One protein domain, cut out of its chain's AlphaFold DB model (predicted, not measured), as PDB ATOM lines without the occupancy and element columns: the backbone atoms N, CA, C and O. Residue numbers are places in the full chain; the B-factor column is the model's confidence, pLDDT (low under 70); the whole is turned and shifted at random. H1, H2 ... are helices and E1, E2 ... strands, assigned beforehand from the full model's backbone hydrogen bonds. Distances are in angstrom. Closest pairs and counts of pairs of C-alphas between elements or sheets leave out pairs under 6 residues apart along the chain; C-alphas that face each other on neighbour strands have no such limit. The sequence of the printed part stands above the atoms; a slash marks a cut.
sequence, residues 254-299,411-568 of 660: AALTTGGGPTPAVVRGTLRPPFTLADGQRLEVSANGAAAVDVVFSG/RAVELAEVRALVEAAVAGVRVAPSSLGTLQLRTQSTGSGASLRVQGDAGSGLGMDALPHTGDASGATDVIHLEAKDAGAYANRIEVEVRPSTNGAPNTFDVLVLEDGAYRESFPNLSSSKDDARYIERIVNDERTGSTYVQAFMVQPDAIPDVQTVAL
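This is residues 254 to 299 and 411 to 568 of the 660 residues of the protein "Phage tail sheath protein" of Corallococcus sp. AB030 (UniProt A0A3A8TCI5). Two lobes stand side by side along the longest axis, each a small sandwich of two sheets partly face to face, with a helix at the open edge. In one lobe, the sheets E4 E3 E7 E8 and E2 E6 E5 come close at E8 and E2, with H1 packed at E4 and E5; in the other, E12 E11 E10 E14 and E1 E9 E13 come close at E14 and E1, with short H4 at E12 and E13. The printed part has 204 residues with 4 named helices and 14 named strands, in the order E1 E2 E3 E4 H1 E5 E6 E7 H2 E8 E9 H3 E10 E11 E12 H4 E13 E14; the four sheets are antiparallel and the class is mixed, helices and strands. It is compact, with a radius of gyration of the C-alphas of 17.3 A and spans of 47 by 37 by 28 A.

Find C-alpha 254 at (-130.056, 375.696, 1.570), where E1 begins, residues 254 to 261. E2 is 264 to 268, E3 282 to 287 and E4 293 to 296. Past the cut, find C-alpha 415 at (-134.141, 382.675, 15.645); H1 runs from there to 425, 15.4 A. Next come E5, 429 to 433, E6, 439 to 446, E7, 451 to 455, H2, 458 to 461, and E8, 468 to 470. E9, 475 to 484, spans 26.2 A and bends by 55 degrees at 479. After H3, 489 to 493, come E10, 494 to 500, E11, 508 to 515, and E12, 518 to 527, which spans 24.3 A and bends by 52 degrees at 524. H4, 536 to 540, E13, 550 to 554, and E14, 565 to 567, complete the series.

Look first at the hairpin E3 and E4, where N 283 and O 295 are 2.9 A apart. Facing their sheet is E2 E6 E5, with N 267 and O 441 at 2.8 A. H1 is over E5, at a height over the sheet of 8.1 A; Arg 419 and Val 431 have their closest C-alphas, 5.0 A apart. H2 is on the same face of the sheet E4 E3 E7 E8 as H1. Between lobes, the closest C-alphas of E5 and E9 are those of Pro 433 and His 481, 6.7 A. E10 E11 E12 form a meander, each strand the antiparallel neighbour of the one before, with N 497 and O 512 at 2.9 A; their sheet is strongly twisted, and H3 only grazes it. H4 is over E13. Every O i to N i+4 pair is within hydrogen-bond range in H1 and H4; H3 has 0 of 1, but 2 of 2 O i to N i+3 pairs, and H2 is too short for an i+4 pair.

The farthest C-alphas, of Asp 279 and Gly 504, are 51.0 A apart. Residues 300 to 410 are not printed, and C-alphas 299 and 411 are 9.7 A apart across this cut. Of the links printed whole, E2 to E3 is long. Residues 435 to 436 have pLDDT under 70; the printed part's mean is 92.0.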
ATOM      1  N   ALA A 254    -129.300 376.634   2.401       90.25
ATOM      2  CA  ALA A 254    -130.056 375.696   1.570       90.25
ATOM      3  C   ALA A 254    -131.042 374.878   2.424       90.25
ATOM      4  O   ALA A 254    -130.929 374.837   3.645       90.25
ATOM      5  N   ALA A 255    -131.974 374.162   1.789       89.94
ATOM      6  CA  ALA A 255    -132.805 373.163   2.465       89.94
ATOM      7  C   ALA A 255    -132.745 371.810   1.746       89.94
ATOM      8  O   ALA A 255    -132.827 371.745   0.522       89.94
ATOM      9  N   LEU A 256    -132.641 370.738   2.528       92.06
ATOM     10  CA  LEU A 256    -132.855 369.363   2.091       92.06
ATOM     11  C   LEU A 256    -134.345 369.045   2.200       92.06
ATOM     12  O   LEU A 256    -134.957 369.260   3.252       92.06
ATOM     13  N   THR A 257    -134.922 368.536   1.119       92.19
ATOM     14  CA  THR A 257    -136.374 368.366   0.964       92.19
ATOM     15  C   THR A 257    -136.805 366.898   0.918       92.19
ATOM     16  O   THR A 257    -135.971 366.011   0.742       92.19
ATOM     17  N   THR A 258    -138.105 366.629   1.061       89.81
ATOM     18  CA  THR A 258    -138.722 365.355   0.651       89.81
ATOM     19  C   THR A 258    -139.982 365.603  -0.180       89.81
ATOM     20  O   THR A 258    -140.699 366.580   0.059       89.81
ATOM     21  N   GLY A 259    -140.222 364.775  -1.197       84.44
ATOM     22  CA  GLY A 259    -141.259 364.982  -2.210       84.44
ATOM     23  C   GLY A 259    -142.518 364.116  -2.083       84.44
ATOM     24  O   GLY A 259    -142.509 362.994  -1.586       84.44
ATOM     25  N   GLY A 260    -143.626 364.621  -2.631       74.31
ATOM     26  CA  GLY A 260    -144.833 363.845  -2.956       74.31
ATOM     27  C   GLY A 260    -145.900 363.775  -1.860       74.31
ATOM     28  O   GLY A 260    -147.022 363.345  -2.135       74.31
ATOM     29  N   GLY A 261    -145.602 364.239  -0.645       82.25
ATOM     30  CA  GLY A 261    -146.561 364.331   0.458       82.25
ATOM     31  C   GLY A 261    -147.344 365.655   0.492       82.25
ATOM     32  O   GLY A 261    -146.914 366.639  -0.112       82.25
ATOM     33  N   PRO A 262    -148.485 365.716   1.206       88.19
ATOM     34  CA  PRO A 262    -149.166 366.977   1.503       88.19
ATOM     35  C   PRO A 262    -148.260 367.918   2.311       88.19
ATOM     36  O   PRO A 262    -147.570 367.477   3.233       88.19
ATOM     37  N   THR A 263    -148.294 369.218   2.008       90.44
ATOM     38  CA  THR A 263    -147.401 370.236   2.593       90.44
ATOM     39  C   THR A 263    -148.073 370.994   3.751       90.44
ATOM     40  O   THR A 263    -149.307 371.046   3.819       90.44
ATOM     41  N   PRO A 264    -147.315 371.559   4.709       92.31
ATOM     42  CA  PRO A 264    -147.868 372.439   5.739       92.31
ATOM     43  C   PRO A 264    -148.190 373.827   5.173       92.31
ATOM     44  O   PRO A 264    -147.619 374.235   4.167       92.31
ATOM     45  N   ALA A 265    -149.037 374.592   5.864       94.06
ATOM     46  CA  ALA A 265    -149.128 376.030   5.627       94.06
ATOM     47  C   ALA A 265    -147.868 376.710   6.172       94.06
ATOM     48  O   ALA A 265    -147.467 376.418   7.302       94.06
ATOM     49  N   VAL A 266    -147.257 377.605   5.392       92.56
ATOM     50  CA  VAL A 266    -145.965 378.239   5.701       92.56
ATOM     51  C   VAL A 266    -146.069 379.754   5.541       92.56
ATOM     52  O   VAL A 266    -146.475 380.216   4.485       92.56
ATOM     53  N   VAL A 267    -145.634 380.518   6.546       94.50
ATOM     54  CA  VAL A 267    -145.362 381.960   6.437       94.50
ATOM     55  C   VAL A 267    -143.847 382.153   6.498       94.50
ATOM     56  O   VAL A 267    -143.191 381.649   7.416       94.50
ATOM     57  N   ARG A 268    -143.279 382.847   5.506       90.94
ATOM     58  CA  ARG A 268    -141.836 383.110   5.396       90.94
ATOM     59  C   ARG A 268    -141.566 384.594   5.614       90.94
ATOM     60  O   ARG A 268    -142.088 385.427   4.882       90.94
ATOM     61  N   GLY A 269    -140.726 384.905   6.593       90.69
ATOM     62  CA  GLY A 269    -140.204 386.246   6.809       90.69
ATOM     63  C   GLY A 269    -139.202 386.628   5.722       90.69
ATOM     64  O   GLY A 269    -138.501 385.773   5.172       90.69
ATOM     65  N   THR A 270    -139.123 387.919   5.418       86.12
ATOM     66  CA  THR A 270    -138.147 388.496   4.480       86.12
ATOM     67  C   THR A 270    -136.830 388.895   5.148       86.12
ATOM     68  O   THR A 270    -135.820 389.030   4.463       86.12
ATOM     69  N   LEU A 271    -136.827 389.059   6.475       84.75
ATOM     70  CA  LEU A 271    -135.653 389.425   7.267       84.75
ATOM     71  C   LEU A 271    -134.936 388.181   7.815       84.75
ATOM     72  O   LEU A 271    -135.556 387.155   8.111       84.75
ATOM     73  N   ARG A 272    -133.615 388.293   7.966       82.44
ATOM     74  CA  ARG A 272    -132.754 387.303   8.630       82.44
ATOM     75  C   ARG A 272    -132.574 387.669  10.113       82.44
ATOM     76  O   ARG A 272    -132.683 388.851  10.435       82.44
ATOM     77  N   PRO A 273    -132.306 386.694  11.000       82.81
ATOM     78  CA  PRO A 273    -131.852 386.982  12.356       82.81
ATOM     79  C   PRO A 273    -130.445 387.619  12.337       82.81
ATOM     80  O   PRO A 273    -129.709 387.423  11.363       82.81
ATOM     81  N   PRO A 274    -130.049 388.322  13.412       88.38
ATOM     82  CA  PRO A 274    -130.836 388.590  14.618       88.38
ATOM     83  C   PRO A 274    -131.822 389.761  14.424       88.38
ATOM     84  O   PRO A 274    -131.546 390.720  13.707       88.38
ATOM     85  N   PHE A 275    -133.000 389.690  15.049       89.38
ATOM     86  CA  PHE A 275    -134.087 390.653  14.821       89.38
ATOM     87  C   PHE A 275    -134.074 391.810  15.831       89.38
ATOM     88  O   PHE A 275    -133.907 391.592  17.030       89.38
ATOM     89  N   THR A 276    -134.340 393.038  15.372       90.06
ATOM     90  CA  THR A 276    -134.622 394.182  16.258       90.06
ATOM     91  C   THR A 276    -136.128 394.336  16.476       90.06
ATOM     92  O   THR A 276    -136.885 394.567  15.534       90.06
ATOM     93  N   LEU A 277    -136.541 394.251  17.738       94.12
ATOM     94  CA  LEU A 277    -137.896 394.447  18.251       94.12
ATOM     95  C   LEU A 277    -137.892 395.478  19.399       94.12
ATOM     96  O   LEU A 277    -136.841 395.915  19.872       94.12
ATOM     97  N   ALA A 278    -139.078 395.865  19.865       92.94
ATOM     98  CA  ALA A 278    -139.285 396.732  21.027       92.94
ATOM     99  C   ALA A 278    -140.060 396.010  22.147       92.94
ATOM    100  O   ALA A 278    -140.782 395.043  21.899       92.94
ATOM    101  N   ASP A 279    -139.916 396.485  23.388       94.62
ATOM    102  CA  ASP A 279    -140.547 395.862  24.558       94.62
ATOM    103  C   ASP A 279    -142.081 395.877  24.460       94.62
ATOM    104  O   ASP A 279    -142.700 396.907  24.184       94.62
ATOM    105  N   GLY A 280    -142.698 394.715  24.680       95.25
ATOM    106  CA  GLY A 280    -144.146 394.526  24.629       95.25
ATOM    107  C   GLY A 280    -144.735 394.297  23.233       95.25
ATOM    108  O   GLY A 280    -145.948 394.070  23.148       95.25
ATOM    109  N   GLN A 281    -143.921 394.313  22.167       96.75
ATOM    110  CA  GLN A 281    -144.372 393.962  20.814       96.75
ATOM    111  C   GLN A 281    -144.863 392.514  20.737       96.75
ATOM    112  O   GLN A 281    -144.395 391.628  21.459       96.75
ATOM    113  N   ARG A 282    -145.821 392.260  19.846       96.62
ATOM    114  CA  ARG A 282    -146.560 390.999  19.764       96.62
ATOM    115  C   ARG A 282    -146.556 390.432  18.360       96.62
ATOM    116  O   ARG A 282    -146.758 391.149  17.382       96.62
ATOM    117  N   LEU A 283    -146.407 389.117  18.288       97.12
ATOM    118  CA  LEU A 283    -146.682 388.322  17.103       97.12
ATOM    119  C   LEU A 283    -147.967 387.529  17.352       97.12
ATOM    120  O   LEU A 283    -147.975 386.554  18.100       97.12
ATOM    121  N   GLU A 284    -149.069 387.973  16.761       96.88
ATOM    122  CA  GLU A 284    -150.360 387.290  16.828       96.88
ATOM    123  C   GLU A 284    -150.358 386.127  15.827       96.88
ATOM    124  O   GLU A 284    -150.369 386.349  14.615       96.88
ATOM    125  N   VAL A 285    -150.340 384.880  16.299       97.50
ATOM    126  CA  VAL A 285    -150.302 383.701  15.413       97.50
ATOM    127  C   VAL A 285    -151.610 382.921  15.504       97.50
ATOM    128  O   VAL A 285    -152.068 382.585  16.595       97.50
ATOM    129  N   SER A 286    -152.202 382.595  14.354       95.81
ATOM    130  CA  SER A 286    -153.408 381.762  14.241       95.81
ATOM    131  C   SER A 286    -153.188 380.630  13.239       95.81
ATOM    132  O   SER A 286    -152.695 380.856  12.137       95.81
ATOM    133  N   ALA A 287    -153.549 379.404  13.621       96.31
ATOM    134  CA  ALA A 287    -153.349 378.201  12.814       96.31
ATOM    135  C   ALA A 287    -154.649 377.395  12.697       96.31
ATOM    136  O   ALA A 287    -155.390 377.263  13.670       96.31
ATOM    137  N   ASN A 288    -154.921 376.831  11.519       94.81
ATOM    138  CA  ASN A 288    -156.055 375.942  11.234       94.81
ATOM    139  C   ASN A 288    -157.430 376.497  11.665       94.81
ATOM    140  O   ASN A 288    -158.289 375.758  12.146       94.81
ATOM    141  N   GLY A 289    -157.629 377.813  11.539       87.75
ATOM    142  CA  GLY A 289    -158.855 378.498  11.967       87.75
ATOM    143  C   GLY A 289    -159.042 378.634  13.486       87.75
ATOM    144  O   GLY A 289    -160.117 379.045  13.927       87.75
ATOM    145  N   ALA A 290    -158.034 378.309  14.301       92.31
ATOM    146  CA  ALA A 290    -158.033 378.629  15.725       92.31
ATOM    147  C   ALA A 290    -157.951 380.150  15.959       92.31
ATOM    148  O   ALA A 290    -157.488 380.906  15.104       92.31
ATOM    149  N   ALA A 291    -158.375 380.597  17.144       94.00
ATOM    150  CA  ALA A 291    -158.183 381.981  17.568       94.00
ATOM    151  C   ALA A 291    -156.685 382.336  17.621       94.00
ATOM    152  O   ALA A 291    -155.861 381.482  17.955       94.00
ATOM    153  N   ALA A 292    -156.352 383.590  17.307       95.06
ATOM    154  CA  ALA A 292    -154.983 384.082  17.390       95.06
ATOM    155  C   ALA A 292    -154.455 384.065  18.834       95.06
ATOM    156  O   ALA A 292    -155.216 384.235  19.791       95.06
ATOM    157  N   VAL A 293    -153.146 383.856  18.965       97.75
ATOM    158  CA  VAL A 293    -152.410 383.845  20.231       97.75
ATOM    159  C   VAL A 293    -151.293 384.882  20.160       97.75
ATOM    160  O   VAL A 293    -150.414 384.779  19.306       97.75
ATOM    161  N   ASP A 294    -151.323 385.856  21.069       96.88
ATOM    162  CA  ASP A 294    -150.262 386.845  21.271       96.88
ATOM    163  C   ASP A 294    -148.973 386.169  21.773       96.88
ATOM    164  O   ASP A 294    -148.883 385.753  22.933       96.88
ATOM    165  N   VAL A 295    -147.939 386.119  20.936       97.50
ATOM    166  CA  VAL A 295    -146.565 385.830  21.369       97.50
ATOM    167  C   VAL A 295    -145.872 387.164  21.632       97.50
ATOM    168  O   VAL A 295    -145.497 387.871  20.699       97.50
ATOM    169  N   VAL A 296    -145.767 387.547  22.906       97.19
ATOM    170  CA  VAL A 296    -145.194 388.838  23.322       97.19
ATOM    171  C   VAL A 296    -143.678 388.726  23.472       97.19
ATOM    172  O   VAL A 296    -143.197 387.850  24.195       97.19
ATOM    173  N   PHE A 297    -142.933 389.635  22.850       97.50
ATOM    174  CA  PHE A 297    -141.502 389.830  23.072       97.50
ATOM    175  C   PHE A 297    -141.313 390.906  24.142       97.50
ATOM    176  O   PHE A 297    -141.972 391.945  24.119       97.50
ATOM    177  N   SER A 298    -140.457 390.638  25.125       96.06
ATOM    178  CA  SER A 298    -140.287 391.511  26.287       96.06
ATOM    179  C   SER A 298    -138.855 391.514  26.802       96.06
ATOM    180  O   SER A 298    -138.191 390.472  26.855       96.06
ATOM    181  N   GLY A 299    -138.399 392.690  27.212       95.25
ATOM    182  CA  GLY A 299    -137.038 392.941  27.647       95.25
ATOM    183  C   GLY A 299    -136.930 394.269  28.384       95.25
ATOM    184  O   GLY A 299    -137.119 395.333  27.809       95.25
ATOM    185  N   ARG A 411    -132.764 394.096  20.751       88.06
ATOM    186  CA  ARG A 411    -132.077 394.540  19.517       88.06
ATOM    187  C   ARG A 411    -131.454 393.393  18.716       88.06
ATOM    188  O   ARG A 411    -131.000 393.620  17.600       88.06
ATOM    189  N   ALA A 412    -131.396 392.197  19.292       85.75
ATOM    190  CA  ALA A 412    -130.772 391.031  18.688       85.75
ATOM    191  C   ALA A 412    -131.507 389.752  19.118       85.75
ATOM    192  O   ALA A 412    -130.934 388.869  19.754       85.75
ATOM    193  N   VAL A 413    -132.808 389.698  18.821       92.88
ATOM    194  CA  VAL A 413    -133.654 388.544  19.128       92.88
ATOM    195  C   VAL A 413    -133.300 387.421  18.170       92.88
ATOM    196  O   VAL A 413    -133.453 387.553  16.953       92.88
ATOM    197  N   GLU A 414    -132.835 386.308  18.718       89.62
ATOM    198  CA  GLU A 414    -132.348 385.201  17.907       89.62
ATOM    199  C   GLU A 414    -133.470 384.305  17.371       89.62
ATOM    200  O   GLU A 414    -134.540 384.150  17.969       89.62
ATOM    201  N   LEU A 415    -133.203 383.626  16.254       89.25
ATOM    202  CA  LEU A 415    -134.141 382.675  15.645       89.25
ATOM    203  C   LEU A 415    -134.516 381.537  16.612       89.25
ATOM    204  O   LEU A 415    -135.659 381.072  16.635       89.25
ATOM    205  N   ALA A 416    -133.570 381.133  17.463       87.94
ATOM    206  CA  ALA A 416    -133.792 380.174  18.541       87.94
ATOM    207  C   ALA A 416    -134.759 380.696  19.624       87.94
ATOM    208  O   ALA A 416    -135.506 379.907  20.206       87.94
ATOM    209  N   GLU A 417    -134.791 382.007  19.873       95.00
ATOM    210  CA  GLU A 417    -135.678 382.637  20.857       95.00
ATOM    211  C   GLU A 417    -137.093 382.786  20.304       95.00
ATOM    212  O   GLU A 417    -138.052 382.377  20.962       95.00
ATOM    213  N   VAL A 418    -137.231 383.256  19.057       96.25
ATOM    214  CA  VAL A 418    -138.524 383.253  18.350       96.25
ATOM    215  C   VAL A 418    -139.105 381.836  18.324       96.25
ATOM    216  O   VAL A 418    -140.286 381.647  18.621       96.25
ATOM    217  N   ARG A 419    -138.273 380.820  18.056       94.88
ATOM    218  CA  ARG A 419    -138.674 379.408  18.121       94.88
ATOM    219  C   ARG A 419    -139.145 378.994  19.511       94.88
ATOM    220  O   ARG A 419    -140.229 378.426  19.624       94.88
ATOM    221  N   ALA A 420    -138.372 379.286  20.555       94.25
ATOM    222  CA  ALA A 420    -138.722 378.927  21.927       94.25
ATOM    223  C   ALA A 420    -140.047 379.562  22.384       94.25
ATOM    224  O   ALA A 420    -140.852 378.893  23.031       94.25
ATOM    225  N   LEU A 421    -140.300 380.824  22.020       96.50
ATOM    226  CA  LEU A 421    -141.514 381.549  22.397       96.50
ATOM    227  C   LEU A 421    -142.741 381.095  21.592       96.50
ATOM    228  O   LEU A 421    -143.778 380.777  22.180       96.50
ATOM    229  N   VAL A 422    -142.632 381.008  20.261       96.88
ATOM    230  CA  VAL A 422    -143.758 380.634  19.389       96.88
ATOM    231  C   VAL A 422    -144.140 379.161  19.561       96.88
ATOM    232  O   VAL A 422    -145.327 378.869  19.693       96.88
ATOM    233  N   GLU A 423    -143.186 378.223  19.619       95.56
ATOM    234  CA  GLU A 423    -143.515 376.792  19.775       95.56
ATOM    235  C   GLU A 423    -144.084 376.455  21.167       95.56
ATOM    236  O   GLU A 423    -144.835 375.488  21.300       95.56
ATOM    237  N   ALA A 424    -143.773 377.255  22.195       95.50
ATOM    238  CA  ALA A 424    -144.353 377.109  23.532       95.50
ATOM    239  C   ALA A 424    -145.765 377.713  23.648       95.50
ATOM    240  O   ALA A 424    -146.606 377.167  24.365       95.50
ATOM    241  N   ALA A 425    -146.036 378.826  22.958       95.62
ATOM    242  CA  ALA A 425    -147.327 379.513  23.004       95.62
ATOM    243  C   ALA A 425    -148.361 378.947  22.010       95.62
ATOM    244  O   ALA A 425    -149.552 378.886  22.322       95.62
ATOM    245  N   VAL A 426    -147.924 378.526  20.819       95.69
ATOM    246  CA  VAL A 426    -148.796 378.255  19.666       95.69
ATOM    247  C   VAL A 426    -148.777 376.767  19.305       95.69
ATOM    248  O   VAL A 426    -148.009 376.291  18.466       95.69
ATOM    249  N   ALA A 427    -149.662 376.004  19.948       92.38
ATOM    250  CA  ALA A 427    -149.797 374.570  19.703       92.38
ATOM    251  C   ALA A 427    -150.102 374.265  18.223       92.38
ATOM    252  O   ALA A 427    -151.007 374.844  17.626       92.38
ATOM    253  N   GLY A 428    -149.366 373.315  17.639       91.06
ATOM    254  CA  GLY A 428    -149.512 372.936  16.231       91.06
ATOM    255  C   GLY A 428    -148.728 373.801  15.237       91.06
ATOM    256  O   GLY A 428    -148.821 373.534  14.040       91.06
ATOM    257  N   VAL A 429    -147.934 374.775  15.696       95.38
ATOM    258  CA  VAL A 429    -146.978 375.538  14.872       95.38
ATOM    259  C   VAL A 429    -145.538 375.094  15.167       95.38
ATOM    260  O   VAL A 429    -145.223 374.607  16.256       95.38
ATOM    261  N   ARG A 430    -144.657 375.217  14.175       93.00
ATOM    262  CA  ARG A 430    -143.201 375.091  14.299       93.00
ATOM    263  C   ARG A 430    -142.510 376.302  13.700       93.00
ATOM    264  O   ARG A 430    -142.985 376.859  12.710       93.00
ATOM    265  N   VAL A 431    -141.374 376.657  14.289       93.25
ATOM    266  CA  VAL A 431    -140.461 377.671  13.771       93.25
ATOM    267  C   VAL A 431    -139.194 376.976  13.302       93.25
ATOM    268  O   VAL A 431    -138.622 376.135  13.993       93.25
ATOM    269  N   ALA A 432    -138.753 377.338  12.112       87.06
ATOM    270  CA  ALA A 432    -137.433 377.015  11.601       87.06
ATOM    271  C   ALA A 432    -136.890 378.228  10.837       87.06
ATOM    272  O   ALA A 432    -137.646 379.160  10.559       87.06
ATOM    273  N   PRO A 433    -135.609 378.226  10.467       81.88
ATOM    274  CA  PRO A 433    -135.172 378.967   9.292       81.88
ATOM    275  C   PRO A 433    -135.886 378.474   8.014       81.88
ATOM    276  O   PRO A 433    -136.272 377.306   7.906       81.88
ATOM    277  N   SER A 434    -136.065 379.378   7.052       78.25
ATOM    278  CA  SER A 434    -136.313 379.083   5.636       78.25
ATOM    279  C   SER A 434    -134.998 378.743   4.943       78.25
ATOM    280  O   SER A 434    -133.948 379.135   5.439       78.25
ATOM    281  N   SER A 435    -135.034 378.158   3.742       64.25
ATOM    282  CA  SER A 435    -133.840 377.899   2.913       64.25
ATOM    283  C   SER A 435    -132.958 379.128   2.613       64.25
ATOM    284  O   SER A 435    -131.834 378.959   2.153       64.25
ATOM    285  N   LEU A 436    -133.432 380.349   2.893       66.44
ATOM    286  CA  LEU A 436    -132.683 381.609   2.791       66.44
ATOM    287  C   LEU A 436    -132.207 382.145   4.158       66.44
ATOM    288  O   LEU A 436    -131.869 383.322   4.267       66.44
ATOM    289  N   GLY A 437    -132.224 381.328   5.215       71.75
ATOM    290  CA  GLY A 437    -131.853 381.716   6.581       71.75
ATOM    291  C   GLY A 437    -132.788 382.751   7.222       71.75
ATOM    292  O   GLY A 437    -132.433 383.367   8.222       71.75
ATOM    293  N   THR A 438    -133.970 382.995   6.646       84.19
ATOM    294  CA  THR A 438    -134.983 383.898   7.223       84.19
ATOM    295  C   THR A 438    -135.918 383.141   8.162       84.19
ATOM    296  O   THR A 438    -136.015 381.920   8.097       84.19
ATOM    297  N   LEU A 439    -136.647 383.836   9.035       91.19
ATOM    298  CA  LEU A 439    -137.631 383.193   9.914       91.19
ATOM    299  C   LEU A 439    -138.760 382.510   9.108       91.19
ATOM    300  O   LEU A 439    -139.369 383.132   8.243       91.19
ATOM    301  N   GLN A 440    -139.100 381.258   9.426       91.88
ATOM    302  CA  GLN A 440    -140.194 380.501   8.803       91.88
ATOM    303  C   GLN A 440    -141.104 379.863   9.863       91.88
ATOM    304  O   GLN A 440    -140.706 378.940  10.580       91.88
ATOM    305  N   LEU A 441    -142.356 380.321   9.931       94.94
ATOM    306  CA  LEU A 441    -143.416 379.715  10.745       94.94
ATOM    307  C   LEU A 441    -144.233 378.760   9.867       94.94
ATOM    308  O   LEU A 441    -144.568 379.096   8.734       94.94
ATOM    309  N   ARG A 442    -144.586 377.573  10.370       93.12
ATOM    310  CA  ARG A 442    -145.438 376.616   9.634       93.12
ATOM    311  C   ARG A 442    -146.252 375.693  10.527       93.12
ATOM    312  O   ARG A 442    -145.902 375.473  11.685       93.12
ATOM    313  N   THR A 443    -147.329 375.133   9.992       94.81
ATOM    314  CA  THR A 443    -148.163 374.157  10.708       94.81
ATOM    315  C   THR A 443    -147.488 372.790  10.841       94.81
ATOM    316  O   THR A 443    -146.699 372.377   9.996       94.81
ATOM    317  N   GLN A 444    -147.839 372.044  11.892       91.31
ATOM    318  CA  GLN A 444    -147.549 370.608  12.011       91.31
ATOM    319  C   GLN A 444    -148.535 369.743  11.209       91.31
ATOM    320  O   GLN A 444    -148.208 368.626  10.824       91.31
ATOM    321  N   SER A 445    -149.750 370.243  10.980       91.69
ATOM    322  CA  SER A 445    -150.711 369.661  10.040       91.69
ATOM    323  C   SER A 445    -150.334 370.001   8.603       91.69
ATOM    324  O   SER A 445    -149.800 371.082   8.345       91.69
ATOM    325  N   THR A 446    -150.692 369.127   7.670       92.12
ATOM    326  CA  THR A 446    -150.442 369.297   6.236       92.12
ATOM    327  C   THR A 446    -151.715 369.108   5.405       92.12
ATOM    328  O   THR A 446    -152.743 368.659   5.922       92.12
ATOM    329  N   GLY A 447    -151.661 369.466   4.122       91.31
ATOM    330  CA  GLY A 447    -152.781 369.386   3.185       91.31
ATOM    331  C   GLY A 447    -153.482 370.729   2.984       91.31
ATOM    332  O   GLY A 447    -153.278 371.671   3.743       91.31
ATOM    333  N   SER A 448    -154.395 370.795   2.014       91.44
ATOM    334  CA  SER A 448    -155.173 372.005   1.680       91.44
ATOM    335  C   SER A 448    -156.123 372.509   2.777       91.44
ATOM    336  O   SER A 448    -156.687 373.593   2.653       91.44
ATOM    337  N   GLY A 449    -156.305 371.745   3.860       91.69
ATOM    338  CA  GLY A 449    -156.989 372.198   5.077       91.69
ATOM    339  C   GLY A 449    -156.066 372.852   6.114       91.69
ATOM    340  O   GLY A 449    -156.561 373.479   7.052       91.69
ATOM    341  N   ALA A 450    -154.744 372.717   5.973       96.19
ATOM    342  CA  ALA A 450    -153.788 373.406   6.828       96.19
ATOM    343  C   ALA A 450    -153.776 374.900   6.482       96.19
ATOM    344  O   ALA A 450    -153.730 375.271   5.310       96.19
ATOM    345  N   SER A 451    -153.808 375.759   7.498       96.44
ATOM    346  CA  SER A 451    -153.755 377.214   7.322       96.44
ATOM    347  C   SER A 451    -152.981 377.889   8.444       96.44
ATOM    348  O   SER A 451    -152.969 377.412   9.580       96.44
ATOM    349  N   LEU A 452    -152.328 379.003   8.128       97.44
ATOM    350  CA  LEU A 452    -151.515 379.775   9.059       97.44
ATOM    351  C   LEU A 452    -151.595 381.259   8.712       97.44
ATOM    352  O   LEU A 452    -151.513 381.635   7.545       97.44
ATOM    353  N   ARG A 453    -151.735 382.108   9.727       95.88
ATOM    354  CA  ARG A 453    -151.661 383.561   9.587       95.88
ATOM    355  C   ARG A 453    -150.910 384.157  10.767       95.88
ATOM    356  O   ARG A 453    -151.155 383.784  11.916       95.88
ATOM    357  N   VAL A 454    -150.032 385.100  10.452       95.88
ATOM    358  CA  VAL A 454    -149.201 385.853  11.391       95.88
ATOM    359  C   VAL A 454    -149.607 387.327  11.311       95.88
ATOM    360  O   VAL A 454    -149.875 387.834  10.226       95.88
ATOM    361  N   GLN A 455    -149.740 387.997  12.452       94.12
ATOM    362  CA  GLN A 455    -150.131 389.406  12.590       94.12
ATOM    363  C   GLN A 455    -149.431 390.024  13.822       94.12
ATOM    364  O   GLN A 455    -148.510 389.426  14.377       94.12
ATOM    365  N   GLY A 456    -149.861 391.208  14.267       94.25
ATOM    366  CA  GLY A 456    -149.246 391.948  15.372       94.25
ATOM    367  C   GLY A 456    -148.113 392.885  14.930       94.25
ATOM    368  O   GLY A 456    -147.683 392.876  13.776       94.25
ATOM    369  N   ASP A 457    -147.658 393.737  15.845       95.06
ATOM    370  CA  ASP A 457    -146.678 394.801  15.593       95.06
ATOM    371  C   ASP A 457    -145.217 394.317  15.578       95.06
ATOM    372  O   ASP A 457    -144.375 394.976  14.970       95.06
ATOM    373  N   ALA A 458    -144.919 393.135  16.132       94.25
ATOM    374  CA  ALA A 458    -143.631 392.463  15.921       94.25
ATOM    375  C   ALA A 458    -143.453 391.965  14.472       94.25
ATOM    376  O   ALA A 458    -142.330 391.714  14.038       94.25
ATOM    377  N   GLY A 459    -144.546 391.809  13.711       90.62
ATOM    378  CA  GLY A 459    -144.528 391.192  12.382       90.62
ATOM    379  C   GLY A 459    -143.561 391.866  11.403       90.62
ATOM    380  O   GLY A 459    -142.817 391.173  10.715       90.62
ATOM    381  N   SER A 460    -143.494 393.200  11.390       87.44
ATOM    382  CA  SER A 460    -142.586 393.948  10.509       87.44
ATOM    383  C   SER A 460    -141.110 393.777  10.881       87.44
ATOM    384  O   SER A 460    -140.292 393.578   9.986       87.44
ATOM    385  N   GLY A 461    -140.768 393.781  12.175       86.00
ATOM    386  CA  GLY A 461    -139.402 393.530  12.665       86.00
ATOM    387  C   GLY A 461    -138.923 392.087  12.452       86.00
ATOM    388  O   GLY A 461    -137.724 391.827  12.429       86.00
ATOM    389  N   LEU A 462    -139.857 391.159  12.220       91.56
ATOM    390  CA  LEU A 462    -139.598 389.772  11.817       91.56
ATOM    391  C   LEU A 462    -139.725 389.540  10.293       91.56
ATOM    392  O   LEU A 462    -139.609 388.407   9.824       91.56
ATOM    393  N   GLY A 463    -139.997 390.592   9.509       89.75
ATOM    394  CA  GLY A 463    -140.189 390.521   8.056       89.75
ATOM    395  C   GLY A 463    -141.422 389.731   7.600       89.75
ATOM    396  O   GLY A 463    -141.468 389.305   6.448       89.75
ATOM    397  N   MET A 464    -142.386 389.485   8.487       93.69
ATOM    398  CA  MET A 464    -143.575 388.667   8.235       93.69
ATOM    399  C   MET A 464    -144.663 389.443   7.496       93.69
ATOM    400  O   MET A 464    -144.981 390.583   7.840       93.69
ATOM    401  N   ASP A 465    -145.295 388.791   6.522       90.88
ATOM    402  CA  ASP A 465    -146.521 389.292   5.911       90.88
ATOM    403  C   ASP A 465    -147.766 388.945   6.754       90.88
ATOM    404  O   ASP A 465    -147.760 388.026   7.574       90.88
ATOM    405  N   ALA A 466    -148.847 389.703   6.547       92.06
ATOM    406  CA  ALA A 466    -150.096 389.574   7.300       92.06
ATOM    407  C   ALA A 466    -151.203 388.792   6.558       92.06
ATOM    408  O   ALA A 466    -152.394 388.928   6.887       92.06
ATOM    409  N   LEU A 467    -150.858 388.024   5.521       92.81
ATOM    410  CA  LEU A 467    -151.802 387.262   4.704       92.81
ATOM    411  C   LEU A 467    -152.086 385.881   5.327       92.81
ATOM    412  O   LEU A 467    -151.287 385.362   6.106       92.81
ATOM    413  N   PRO A 468    -153.243 385.267   5.029       93.38
ATOM    414  CA  PRO A 468    -153.462 383.858   5.318       93.38
ATOM    415  C   PRO A 468    -152.727 382.988   4.286       93.38
ATOM    416  O   PRO A 468    -152.975 383.103   3.086       93.38
ATOM    417  N   HIS A 469    -151.880 382.083   4.765       95.31
ATOM    418  CA  HIS A 469    -151.213 381.054   3.965       95.31
ATOM    419  C   HIS A 469    -151.878 379.693   4.197       95.31
ATOM    420  O   HIS A 469    -152.432 379.431   5.270       95.31
ATOM    421  N   THR A 470    -151.814 378.809   3.204       95.19
ATOM    422  CA  THR A 470    -152.379 377.447   3.245       95.19
ATOM    423  C   THR A 470    -151.331 376.405   2.882       95.19
ATOM    424  O   THR A 470    -150.336 376.730   2.241       95.19
ATOM    425  N   GLY A 471    -151.541 375.158   3.307       91.69
ATOM    426  CA  GLY A 471    -150.800 374.011   2.779       91.69
ATOM    427  C   GLY A 471    -151.402 373.504   1.467       91.69
ATOM    428  O   GLY A 471    -152.499 373.909   1.080       91.69
ATOM    429  N   ASP A 472    -150.718 372.568   0.820       90.00
ATOM    430  CA  ASP A 472    -151.130 371.926  -0.430       90.00
ATOM    431  C   ASP A 472    -151.373 370.428  -0.239       90.00
ATOM    432  O   ASP A 472    -150.806 369.777   0.641       90.00
ATOM    433  N   ALA A 473    -152.203 369.844  -1.106       87.44
ATOM    434  CA  ALA A 473    -152.480 368.406  -1.091       87.44
ATOM    435  C   ALA A 473    -151.275 367.535  -1.516       87.44
ATOM    436  O   ALA A 473    -151.244 366.353  -1.182       87.44
ATOM    437  N   SER A 474    -150.295 368.100  -2.227       87.38
ATOM    438  CA  SER A 474    -149.012 367.464  -2.545       87.38
ATOM    439  C   SER A 474    -147.963 368.528  -2.889       87.38
ATOM    440  O   SER A 474    -148.304 369.541  -3.497       87.38
ATOM    441  N   GLY A 475    -146.701 368.298  -2.527       85.00
ATOM    442  CA  GLY A 475    -145.565 369.145  -2.892       85.00
ATOM    443  C   GLY A 475    -144.242 368.580  -2.372       85.00
ATOM    444  O   GLY A 475    -144.170 367.413  -1.986       85.00
ATOM    445  N   ALA A 476    -143.198 369.408  -2.364       85.50
ATOM    446  CA  ALA A 476    -141.963 369.135  -1.631       85.50
ATOM    447  C   ALA A 476    -141.978 369.898  -0.297       85.50
ATOM    448  O   ALA A 476    -142.463 371.031  -0.247       85.50
ATOM    449  N   THR A 477    -141.459 369.298   0.776       85.19
ATOM    450  CA  THR A 477    -141.347 369.947   2.091       85.19
ATOM    451  C   THR A 477    -139.901 370.050   2.555       85.19
ATOM    452  O   THR A 477    -139.116 369.119   2.394       85.19
ATOM    453  N   ASP A 478    -139.562 371.191   3.158       86.88
ATOM    454  CA  ASP A 478    -138.277 371.431   3.819       86.88
ATOM    455  C   ASP A 478    -138.137 370.464   5.025       86.88
ATOM    456  O   ASP A 478    -138.903 370.562   5.991       86.88
ATOM    457  N   VAL A 479    -137.181 369.525   4.988       89.44
ATOM    458  CA  VAL A 479    -136.942 368.527   6.057       89.44
ATOM    459  C   VAL A 479    -135.806 368.954   6.975       89.44
ATOM    460  O   VAL A 479    -135.945 368.899   8.199       89.44
ATOM    461  N   ILE A 480    -134.701 369.416   6.388       91.12
ATOM    462  CA  ILE A 480    -133.508 369.882   7.102       91.12
ATOM    463  C   ILE A 480    -133.066 371.192   6.473       91.12
ATOM    464  O   ILE A 480    -132.957 371.290   5.254       91.12
ATOM    465  N   HIS A 481    -132.792 372.189   7.300       90.12
ATOM    466  CA  HIS A 481    -132.196 373.443   6.871       90.12
ATOM    467  C   HIS A 481    -130.693 373.403   7.100       90.12
ATOM    468  O   HIS A 481    -130.235 372.851   8.104       90.12
ATOM    469  N   LEU A 482    -129.947 373.994   6.177       93.00
ATOM    470  CA  LEU A 482    -128.495 374.045   6.166       93.00
ATOM    471  C   LEU A 482    -128.045 375.502   6.079       93.00
ATOM    472  O   LEU A 482    -128.460 376.224   5.175       93.00
ATOM    473  N   GLU A 483    -127.154 375.909   6.975       91.44
ATOM    474  CA  GLU A 483    -126.476 377.209   6.923       91.44
ATOM    475  C   GLU A 483    -124.973 377.029   6.866       91.44
ATOM    476  O   GLU A 483    -124.442 376.060   7.395       91.44
ATOM    477  N   ALA A 484    -124.278 377.997   6.284       93.25
ATOM    478  CA  ALA A 484    -122.844 378.151   6.437       93.25
ATOM    479  C   ALA A 484    -122.477 378.360   7.917       93.25
ATOM    480  O   ALA A 484    -123.158 379.112   8.622       93.25
ATOM    481  N   LYS A 485    -121.387 377.733   8.378       91.44
ATOM    482  CA  LYS A 485    -120.885 377.860   9.762       91.44
ATOM    483  C   LYS A 485    -120.392 379.272  10.096       91.44
ATOM    484  O   LYS A 485    -120.516 379.696  11.245       91.44
ATOM    485  N   ASP A 486    -119.944 380.016   9.089       91.94
ATOM    486  CA  ASP A 486    -119.641 381.444   9.162       91.94
ATOM    487  C   ASP A 486    -120.381 382.207   8.052       91.94
ATOM    488  O   ASP A 486    -120.753 381.644   7.023       91.94
ATOM    489  N   ALA A 487    -120.582 383.513   8.238       90.31
ATOM    490  CA  ALA A 487    -121.051 384.389   7.163       90.31
ATOM    491  C   ALA A 487    -119.947 384.626   6.112       90.31
ATOM    492  O   ALA A 487    -118.761 384.603   6.446       90.31
ATOM    493  N   GLY A 488    -120.326 384.890   4.861       91.25
ATOM    494  CA  GLY A 488    -119.397 385.225   3.778       91.25
ATOM    495  C   GLY A 488    -119.781 384.636   2.420       91.25
ATOM    496  O   GLY A 488    -120.578 383.696   2.341       91.25
ATOM    497  N   ALA A 489    -119.215 385.171   1.334       92.06
ATOM    498  CA  ALA A 489    -119.516 384.704  -0.021       92.06
ATOM    499  C   ALA A 489    -118.858 383.358  -0.360       92.06
ATOM    500  O   ALA A 489    -119.344 382.656  -1.250       92.06
ATOM    501  N   TYR A 490    -117.811 382.963   0.379       92.56
ATOM    502  CA  TYR A 490    -117.141 381.662   0.247       92.56
ATOM    503  C   TYR A 490    -118.133 380.493   0.286       92.56
ATOM    504  O   TYR A 490    -118.013 379.527  -0.465       92.56
ATOM    505  N   ALA A 491    -119.160 380.605   1.128       93.81
ATOM    506  CA  ALA A 491    -120.091 379.526   1.386       93.81
ATOM    507  C   ALA A 491    -121.050 379.236   0.220       93.81
ATOM    508  O   ALA A 491    -121.693 378.191   0.217       93.81
ATOM    509  N   ASN A 492    -121.101 380.100  -0.803       93.44
ATOM    510  CA  ASN A 492    -121.844 379.828  -2.038       93.44
ATOM    511  C   ASN A 492    -121.189 378.734  -2.915       93.44
ATOM    512  O   ASN A 492    -121.776 378.335  -3.919       93.44
ATOM    513  N   ARG A 493    -119.982 378.257  -2.565       95.00
ATOM    514  CA  ARG A 493    -119.295 377.125  -3.223       95.00
ATOM    515  C   ARG A 493    -119.450 375.787  -2.483       95.00
ATOM    516  O   ARG A 493    -118.840 374.792  -2.875       95.00
ATOM    517  N   ILE A 494    -120.202 375.786  -1.379       96.88
ATOM    518  CA  ILE A 494    -120.458 374.601  -0.558       96.88
ATOM    519  C   ILE A 494    -121.695 373.890  -1.102       96.88
ATOM    520  O   ILE A 494    -122.759 374.496  -1.242       96.88
ATOM    521  N   GLU A 495    -121.573 372.589  -1.340       97.75
ATOM    522  CA  GLU A 495    -122.702 371.712  -1.650       97.75
ATOM    523  C   GLU A 495    -122.872 370.664  -0.549       97.75
ATOM    524  O   GLU A 495    -121.907 370.248   0.098       97.75
ATOM    525  N   VAL A 496    -124.106 370.214  -0.338       98.00
ATOM    526  CA  VAL A 496    -124.425 369.134   0.598       98.00
ATOM    527  C   VAL A 496    -125.199 368.044  -0.133       98.00
ATOM    528  O   VAL A 496    -126.267 368.290  -0.692       98.00
ATOM    529  N   GLU A 497    -124.643 366.836  -0.121       98.06
ATOM    530  CA  GLU A 497    -125.187 365.637  -0.757       98.06
ATOM    531  C   GLU A 497    -125.766 364.687   0.300       98.06
ATOM    532  O   GLU A 497    -125.085 364.301   1.255       98.06
ATOM    533  N   VAL A 498    -127.021 364.277   0.111       97.62
ATOM    534  CA  VAL A 498    -127.701 363.239   0.897       97.62
ATOM    535  C   VAL A 498    -127.628 361.914   0.155       97.62
ATOM    536  O   VAL A 498    -128.017 361.825  -1.009       97.62
ATOM    537  N   ARG A 499    -127.205 360.855   0.849       96.19
ATOM    538  CA  ARG A 499    -127.172 359.477   0.335       96.19
ATOM    539  C   ARG A 499    -127.952 358.513   1.238       96.19
ATOM    540  O   ARG A 499    -128.144 358.802   2.422       96.19
ATOM    541  N   PRO A 500    -128.371 357.339   0.721       94.38
ATOM    542  CA  PRO A 500    -128.819 356.231   1.565       94.38
ATOM    543  C   PRO A 500    -127.741 355.860   2.592       94.38
ATOM    544  O   PRO A 500    -126.552 356.012   2.314       94.38
ATOM    545  N   SER A 501    -128.142 355.359   3.762       94.25
ATOM    546  CA  SER A 501    -127.205 355.050   4.844       94.25
ATOM    547  C   SER A 501    -126.179 353.974   4.471       94.25
ATOM    548  O   SER A 501    -126.540 352.886   4.017       94.25
ATOM    549  N   THR A 502    -124.891 354.233   4.731       92.25
ATOM    550  CA  THR A 502    -123.799 353.266   4.483       92.25
ATOM    551  C   THR A 502    -124.025 351.928   5.203       92.25
ATOM    552  O   THR A 502    -123.623 350.877   4.703       92.25
ATOM    553  N   ASN A 503    -124.675 351.930   6.372       89.69
ATOM    554  CA  ASN A 503    -125.002 350.713   7.123       89.69
ATOM    555  C   ASN A 503    -126.349 350.065   6.746       89.69
ATOM    556  O   ASN A 503    -126.682 349.020   7.309       89.69
ATOM    557  N   GLY A 504    -127.125 350.667   5.838       84.38
ATOM    558  CA  GLY A 504    -128.439 350.179   5.413       84.38
ATOM    559  C   GLY A 504    -129.512 350.154   6.507       84.38
ATOM    560  O   GLY A 504    -130.519 349.460   6.351       84.38
ATOM    561  N   ALA A 505    -129.314 350.853   7.630       86.69
ATOM    562  CA  ALA A 505    -130.324 350.932   8.676       86.69
ATOM    563  C   ALA A 505    -131.540 351.754   8.197       86.69
ATOM    564  O   ALA A 505    -131.376 352.757   7.496       86.69
ATOM    565  N   PRO A 506    -132.772 351.350   8.559       82.62
ATOM    566  CA  PRO A 506    -133.965 352.099   8.195       82.62
ATOM    567  C   PRO A 506    -133.989 353.454   8.906       82.62
ATOM    568  O   PRO A 506    -133.571 353.574  10.056       82.62
ATOM    569  N   ASN A 507    -134.541 354.458   8.225       83.62
ATOM    570  CA  ASN A 507    -134.707 355.831   8.711       83.62
ATOM    571  C   ASN A 507    -133.396 356.573   9.046       83.62
ATOM    572  O   ASN A 507    -133.430 357.603   9.717       83.62
ATOM    573  N   THR A 508    -132.254 356.090   8.546       93.75
ATOM    574  CA  THR A 508    -130.974 356.808   8.585       93.75
ATOM    575  C   THR A 508    -130.497 357.150   7.177       93.75
ATOM    576  O   THR A 508    -130.890 356.527   6.190       93.75
ATOM    577  N   PHE A 509    -129.634 358.156   7.087       96.31
ATOM    578  CA  PHE A 509    -129.078 358.673   5.837       96.31
ATOM    579  C   PHE A 509    -127.636 359.142   6.056       96.31
ATOM    580  O   PHE A 509    -127.220 359.402   7.186       96.31
ATOM    581  N   ASP A 510    -126.866 359.238   4.980       97.06
ATOM    582  CA  ASP A 510    -125.514 359.794   4.992       97.06
ATOM    583  C   ASP A 510    -125.565 361.238   4.474       97.06
ATOM    584  O   ASP A 510    -126.254 361.519   3.492       97.06
ATOM    585  N   VAL A 511    -124.824 362.150   5.109       97.88
ATOM    586  CA  VAL A 511    -124.640 363.533   4.632       97.88
ATOM    587  C   VAL A 511    -123.172 363.758   4.307       97.88
ATOM    588  O   VAL A 511    -122.308 363.516   5.150       97.88
ATOM    589  N   LEU A 512    -122.884 364.242   3.103       98.06
ATOM    590  CA  LEU A 512    -121.547 364.617   2.663       98.06
ATOM    591  C   LEU A 512    -121.518 366.112   2.355       98.06
ATOM    592  O   LEU A 512    -122.459 366.638   1.765       98.06
ATOM    593  N   VAL A 513    -120.434 366.784   2.737       98.12
ATOM    594  CA  VAL A 513    -120.208 368.202   2.433       98.12
ATOM    595  C   VAL A 513    -119.095 368.302   1.401       98.12
ATOM    596  O   VAL A 513    -118.014 367.731   1.586       98.12
ATOM    597  N   LEU A 514    -119.367 369.019   0.318       97.81
ATOM    598  CA  LEU A 514    -118.443 369.298  -0.769       97.81
ATOM    599  C   LEU A 514    -118.119 370.795  -0.792       97.81
ATOM    600  O   LEU A 514    -118.934 371.627  -0.405       97.81
ATOM    601  N   GLU A 515    -116.938 371.134  -1.288       95.75
ATOM    602  CA  GLU A 515    -116.512 372.505  -1.563       95.75
ATOM    603  C   GLU A 515    -115.819 372.512  -2.927       95.75
ATOM    604  O   GLU A 515    -114.934 371.685  -3.160       95.75
ATOM    605  N   ASP A 516    -116.249 373.382  -3.848       92.81
ATOM    606  CA  ASP A 516    -115.760 373.412  -5.240       92.81
ATOM    607  C   ASP A 516    -115.825 372.021  -5.934       92.81
ATOM    608  O   ASP A 516    -114.958 371.638  -6.721       92.81
ATOM    609  N   GLY A 517    -116.852 371.224  -5.600       91.62
ATOM    610  CA  GLY A 517    -117.055 369.851  -6.089       91.62
ATOM    611  C   GLY A 517    -116.165 368.773  -5.445       91.62
ATOM    612  O   GLY A 517    -116.286 367.596  -5.786       91.62
ATOM    613  N   ALA A 518    -115.285 369.130  -4.504       96.69
ATOM    614  CA  ALA A 518    -114.436 368.189  -3.777       96.69
ATOM    615  C   ALA A 518    -115.031 367.835  -2.404       96.69
ATOM    616  O   ALA A 518    -115.331 368.717  -1.602       96.69
ATOM    617  N   TYR A 519    -115.146 366.540  -2.092       96.81
ATOM    618  CA  TYR A 519    -115.597 366.074  -0.775       96.81
ATOM    619  C   TYR A 519    -114.666 366.562   0.346       96.81
ATOM    620  O   TYR A 519    -113.474 366.244   0.355       96.81
ATOM    621  N   ARG A 520    -115.224 367.309   1.305       96.38
ATOM    622  CA  ARG A 520    -114.530 367.817   2.498       96.38
ATOM    623  C   ARG A 520    -114.860 367.007   3.744       96.38
ATOM    624  O   ARG A 520    -113.956 366.643   4.489       96.38
ATOM    625  N   GLU A 521    -116.140 366.719   3.966       97.44
ATOM    626  CA  GLU A 521    -116.630 366.073   5.188       97.44
ATOM    627  C   GLU A 521    -117.677 365.000   4.867       97.44
ATOM    628  O   GLU A 521    -118.358 365.056   3.842       97.44
ATOM    629  N   SER A 522    -117.808 364.005   5.746       97.19
ATOM    630  CA  SER A 522    -118.768 362.909   5.597       97.19
ATOM    631  C   SER A 522    -119.294 362.463   6.958       97.19
ATOM    632  O   SER A 522    -118.529 362.119   7.863       97.19
ATOM    633  N   PHE A 523    -120.617 362.457   7.088       97.56
ATOM    634  CA  PHE A 523    -121.362 362.128   8.292       97.56
ATOM    635  C   PHE A 523    -122.285 360.935   7.992       97.56
ATOM    636  O   PHE A 523    -123.452 361.125   7.641       97.56
ATOM    637  N   PRO A 524    -121.783 359.692   8.102       96.94
ATOM    638  CA  PRO A 524    -122.550 358.508   7.735       96.94
ATOM    639  C   PRO A 524    -123.521 358.090   8.843       96.94
ATOM    640  O   PRO A 524    -123.216 358.207  10.035       96.94
ATOM    641  N   ASN A 525    -124.662 357.522   8.463       95.94
ATOM    642  CA  ASN A 525    -125.694 356.990   9.350       95.94
ATOM    643  C   ASN A 525    -126.139 358.031  10.396       95.94
ATOM    644  O   ASN A 525    -125.988 357.836  11.607       95.94
ATOM    645  N   LEU A 526    -126.605 359.181   9.913       96.50
ATOM    646  CA  LEU A 526    -127.318 360.196  10.684       96.50
ATOM    647  C   LEU A 526    -128.797 359.830  10.826       96.50
ATOM    648  O   LEU A 526    -129.338 359.069  10.025       96.50
ATOM    649  N   SER A 527    -129.438 360.391  11.847       94.75
ATOM    650  CA  SER A 527    -130.839 360.140  12.190       94.75
ATOM    651  C   SER A 527    -131.633 361.445  12.260       94.75
ATOM    652  O   SER A 527    -131.130 362.472  12.728       94.75
ATOM    653  N   SER A 528    -132.887 361.403  11.811       91.81
ATOM    654  CA  SER A 528    -133.855 362.505  11.905       91.81
ATOM    655  C   SER A 528    -134.535 362.600  13.278       91.81
ATOM    656  O   SER A 528    -135.197 363.601  13.567       91.81
ATOM    657  N   SER A 529    -134.378 361.579  14.129       91.62
ATOM    658  CA  SER A 529    -135.067 361.481  15.418       91.62
ATOM    659  C   SER A 529    -134.212 361.976  16.582       91.62
ATOM    660  O   SER A 529    -133.053 361.588  16.738       91.62
ATOM    661  N   LYS A 530    -134.787 362.840  17.426       90.81
ATOM    662  CA  LYS A 530    -134.054 363.585  18.467       90.81
ATOM    663  C   LYS A 530    -133.454 362.702  19.565       90.81
ATOM    664  O   LYS A 530    -132.401 363.042  20.112       90.81
ATOM    665  N   ASP A 531    -134.096 361.576  19.856       92.06
ATOM    666  CA  ASP A 531    -133.680 360.644  20.910       92.06
ATOM    667  C   ASP A 531    -132.571 359.674  20.453       92.06
ATOM    668  O   ASP A 531    -131.913 359.046  21.284       92.06
ATOM    669  N   ASP A 532    -132.307 359.584  19.146       93.38
ATOM    670  CA  ASP A 532    -131.204 358.801  18.583       93.38
ATOM    671  C   ASP A 532    -129.855 359.467  18.893       93.38
ATOM    672  O   ASP A 532    -129.704 360.685  18.767       93.38
ATOM    673  N   ALA A 533    -128.831 358.686  19.246       94.38
ATOM    674  CA  ALA A 533    -127.469 359.178  19.453       94.38
ATOM    675  C   ALA A 533    -126.876 359.863  18.201       94.38
ATOM    676  O   ALA A 533    -126.106 360.817  18.343       94.38
ATOM    677  N   ARG A 534    -127.268 359.429  16.993       94.88
ATOM    678  CA  ARG A 534    -126.843 359.962  15.684       94.88
ATOM    679  C   ARG A 534    -127.730 361.091  15.138       94.88
ATOM    680  O   ARG A 534    -127.616 361.431  13.962       94.88
ATOM    681  N   TYR A 535    -128.594 361.680  15.967       95.31
ATOM    682  CA  TYR A 535    -129.430 362.827  15.598       95.31
ATOM    683  C   TYR A 535    -128.635 363.954  14.916       95.31
ATOM    684  O   TYR A 535    -127.650 364.441  15.481       95.31
ATOM    685  N   ILE A 536    -129.073 364.388  13.730       94.81
ATOM    686  CA  ILE A 536    -128.281 365.274  12.864       94.81
ATOM    687  C   ILE A 536    -127.866 366.596  13.522       94.81
ATOM    688  O   ILE A 536    -126.679 366.907  13.482       94.81
ATOM    689  N   GLU A 537    -128.770 367.331  14.187       94.25
ATOM    690  CA  GLU A 537    -128.404 368.615  14.820       94.25
ATOM    691  C   GLU A 537    -127.307 368.425  15.881       94.25
ATOM    692  O   GLU A 537    -126.483 369.309  16.082       94.25
ATOM    693  N   ARG A 538    -127.267 367.265  16.557       94.94
ATOM    694  CA  ARG A 538    -126.248 366.971  17.576       94.94
ATOM    695  C   ARG A 538    -124.907 366.588  16.959       94.94
ATOM    696  O   ARG A 538    -123.880 366.900  17.541       94.94
ATOM    697  N   ILE A 539    -124.906 365.880  15.829       97.50
ATOM    698  CA  ILE A 539    -123.665 365.428  15.187       97.50
ATOM    699  C   ILE A 539    -123.042 366.537  14.338       97.50
ATOM    700  O   ILE A 539    -121.843 366.757  14.437       97.50
ATOM    701  N   VAL A 540    -123.831 367.237  13.520       97.19
ATOM    702  CA  VAL A 540    -123.316 368.257  12.590       97.19
ATOM    703  C   VAL A 540    -122.956 369.553  13.320       97.19
ATOM    704  O   VAL A 540    -121.970 370.184  12.949       97.19
ATOM    705  N   ASN A 541    -123.672 369.917  14.390       95.94
ATOM    706  CA  ASN A 541    -123.431 371.167  15.125       95.94
ATOM    707  C   ASN A 541    -122.576 370.982  16.397       95.94
ATOM    708  O   ASN A 541    -122.494 371.910  17.200       95.94
ATOM    709  N   ASP A 542    -121.960 369.814  16.622       95.06
ATOM    710  CA  ASP A 542    -121.041 369.624  17.754       95.06
ATOM    711  C   ASP A 542    -119.815 370.539  17.602       95.06
ATOM    712  O   ASP A 542    -119.101 370.486  16.600       95.06
ATOM    713  N   GLU A 543    -119.547 371.369  18.613       89.62
ATOM    714  CA  GLU A 543    -118.530 372.433  18.559       89.62
ATOM    715  C   GLU A 543    -117.108 371.925  18.251       89.62
ATOM    716  O   GLU A 543    -116.274 372.688  17.761       89.62
ATOM    717  N   ARG A 544    -116.822 370.648  18.541       89.25
ATOM    718  CA  ARG A 544    -115.476 370.052  18.525       89.25
ATOM    719  C   ARG A 544    -115.300 368.956  17.464       89.25
ATOM    720  O   ARG A 544    -114.169 368.634  17.112       89.25
ATOM    721  N   THR A 545    -116.389 368.332  17.018       92.56
ATOM    722  CA  THR A 545    -116.404 367.166  16.111       92.56
ATOM    723  C   THR A 545    -117.529 367.178  15.070       92.56
ATOM    724  O   THR A 545    -117.650 366.218  14.307       92.56
ATOM    725  N   GLY A 546    -118.330 368.242  15.023       95.12
ATOM    726  CA  GLY A 546    -119.261 368.513  13.934       95.12
ATOM    727  C   GLY A 546    -118.581 369.120  12.709       95.12
ATOM    728  O   GLY A 546    -117.362 369.053  12.552       95.12
ATOM    729  N   SER A 547    -119.382 369.710  11.827       96.00
ATOM    730  CA  SER A 547    -118.908 370.289  10.570       96.00
ATOM    731  C   SER A 547    -118.095 371.566  10.781       96.00
ATOM    732  O   SER A 547    -118.324 372.342  11.713       96.00
ATOM    733  N   THR A 548    -117.138 371.795   9.886       92.62
ATOM    734  CA  THR A 548    -116.353 373.031   9.739       92.62
ATOM    735  C   THR A 548    -117.036 374.022   8.792       92.62
ATOM    736  O   THR A 548    -116.746 375.215   8.837       92.62
ATOM    737  N   TYR A 549    -117.949 373.540   7.947       94.12
ATOM    738  CA  TYR A 549    -118.507 374.272   6.809       94.12
ATOM    739  C   TYR A 549    -119.978 374.635   6.989       94.12
ATOM    740  O   TYR A 549    -120.370 375.734   6.595       94.12
ATOM    741  N   VAL A 550    -120.781 373.749   7.591       95.75
ATOM    742  CA  VAL A 550    -122.236 373.911   7.700       95.75
ATOM    743  C   VAL A 550    -122.779 373.684   9.112       95.75
ATOM    744  O   VAL A 550    -122.131 373.091   9.968       95.75
ATOM    745  N   GLN A 551    -124.002 374.143   9.346       94.12
ATOM    746  CA  GLN A 551    -124.830 373.832  10.506       94.12
ATOM    747  C   GLN A 551    -126.183 373.317  10.006       94.12
ATOM    748  O   GLN A 551    -126.738 373.861   9.053       94.12
ATOM    749  N   ALA A 552    -126.703 372.260  10.630       93.38
ATOM    750  CA  ALA A 552    -127.936 371.590  10.228       93.38
ATOM    751  C   ALA A 552    -129.020 371.715  11.305       93.38
ATOM    752  O   ALA A 552    -128.777 371.441  12.483       93.38
ATOM    753  N   PHE A 553    -130.234 372.074  10.892       89.12
ATOM    754  CA  PHE A 553    -131.386 372.269  11.773       89.12
ATOM    755  C   PHE A 553    -132.575 371.446  11.272       89.12
ATOM    756  O   PHE A 553    -132.936 371.517  10.096       89.12
ATOM    757  N   MET A 554    -133.208 370.665  12.149       87.81
ATOM    758  CA  MET A 554    -134.353 369.834  11.773       87.81
ATOM    759  C   MET A 554    -135.602 370.693  11.611       87.81
ATOM    760  O   MET A 554    -136.158 371.237  12.573       87.81
ATOM    761  N   VAL A 555    -136.064 370.772  10.365       83.19
ATOM    762  CA  VAL A 555    -137.253 371.513   9.960       83.19
ATOM    763  C   VAL A 555    -138.471 370.620  10.195       83.19
ATOM    764  O   VAL A 555    -139.369 371.001  10.953       83.19
ATOM    765  N   GLN A 556    -138.498 369.403   9.654       80.00
ATOM    766  CA  GLN A 556    -139.585 368.438   9.858       80.00
ATOM    767  C   GLN A 556    -139.100 367.252  10.719       80.00
ATOM    768  O   GLN A 556    -138.390 366.398  10.198       80.00
ATOM    769  N   PRO A 557    -139.452 367.180  12.023       79.44
ATOM    770  CA  PRO A 557    -139.002 366.106  12.915       79.44
ATOM    771  C   PRO A 557    -139.315 364.708  12.377       79.44
ATOM    772  O   PRO A 557    -140.370 364.508  11.774       79.44
ATOM    773  N   ASP A 558    -138.390 363.772  12.606       84.62
ATOM    774  CA  ASP A 558    -138.442 362.355  12.211       84.62
ATOM    775  C   ASP A 558    -138.538 362.076  10.691       84.62
ATOM    776  O   ASP A 558    -138.229 360.965  10.256       84.62
ATOM    777  N   ALA A 559    -138.867 363.067   9.855       88.06
ATOM    778  CA  ALA A 559    -138.840 362.947   8.399       88.06
ATOM    779  C   ALA A 559    -137.405 362.822   7.857       88.06
ATOM    780  O   ALA A 559    -136.444 363.319   8.444       88.06
ATOM    781  N   ILE A 560    -137.278 362.140   6.722       90.88
ATOM    782  CA  ILE A 560    -136.007 361.790   6.083       90.88
ATOM    783  C   ILE A 560    -135.908 362.613   4.789       90.88
ATOM    784  O   ILE A 560    -136.894 362.647   4.053       90.88
ATOM    785  N   PRO A 561    -134.785 363.293   4.503       93.56
ATOM    786  CA  PRO A 561    -134.598 363.978   3.227       93.56
ATOM    787  C   PRO A 561    -134.406 362.976   2.081       93.56
ATOM    788  O   PRO A 561    -133.792 361.922   2.258       93.56
ATOM    789  N   ASP A 562    -134.878 363.331   0.887       93.62
ATOM    790  CA  ASP A 562    -134.664 362.535  -0.324       93.62
ATOM    791  C   ASP A 562    -133.177 362.544  -0.737       93.62
ATOM    792  O   ASP A 562    -132.404 363.424  -0.348       93.62
ATOM    793  N   VAL A 563    -132.759 361.582  -1.564       94.06
ATOM    794  CA  VAL A 563    -131.399 361.548  -2.132       94.06
ATOM    795  C   VAL A 563    -131.242 362.698  -3.131       94.06
ATOM    796  O   VAL A 563    -131.836 362.676  -4.208       94.06
ATOM    797  N   GLN A 564    -130.472 363.716  -2.747       95.88
ATOM    798  CA  GLN A 564    -130.335 364.988  -3.461       95.88
ATOM    799  C   GLN A 564    -128.972 365.635  -3.175       95.88
ATOM    800  O   GLN A 564    -128.370 365.364  -2.136       95.88
ATOM    801  N   THR A 565    -128.534 366.545  -4.045       96.31
ATOM    802  CA  THR A 565    -127.429 367.478  -3.770       96.31
ATOM    803  C   THR A 565    -127.967 368.900  -3.848       96.31
ATOM    804  O   THR A 565    -128.679 369.228  -4.798       96.31
ATOM    805  N   VAL A 566    -127.645 369.738  -2.861       95.38
ATOM    806  CA  VAL A 566    -128.046 371.154  -2.823       95.38
ATOM    807  C   VAL A 566    -126.833 372.053  -2.614       95.38
ATOM    808  O   VAL A 566    -126.012 371.793  -1.738       95.38
ATOM    809  N   ALA A 567    -126.730 373.123  -3.400       94.38
ATOM    810  CA  ALA A 567    -125.749 374.184  -3.186       94.38
ATOM    811  C   ALA A 567    -126.279 375.198  -2.163       94.38
ATOM    812  O   ALA A 567    -127.453 375.579  -2.215       94.38
ATOM    813  N   LEU A 568    -125.420 375.655  -1.252       93.19
ATOM    814  CA  LEU A 568    -125.720 376.788  -0.378       93.19
ATOM    815  C   LEU A 568    -125.673 378.091  -1.189       93.19
ATOM    816  O   LEU A 568    -124.884 378.236  -2.120       93.19
TER     817      LEU A 568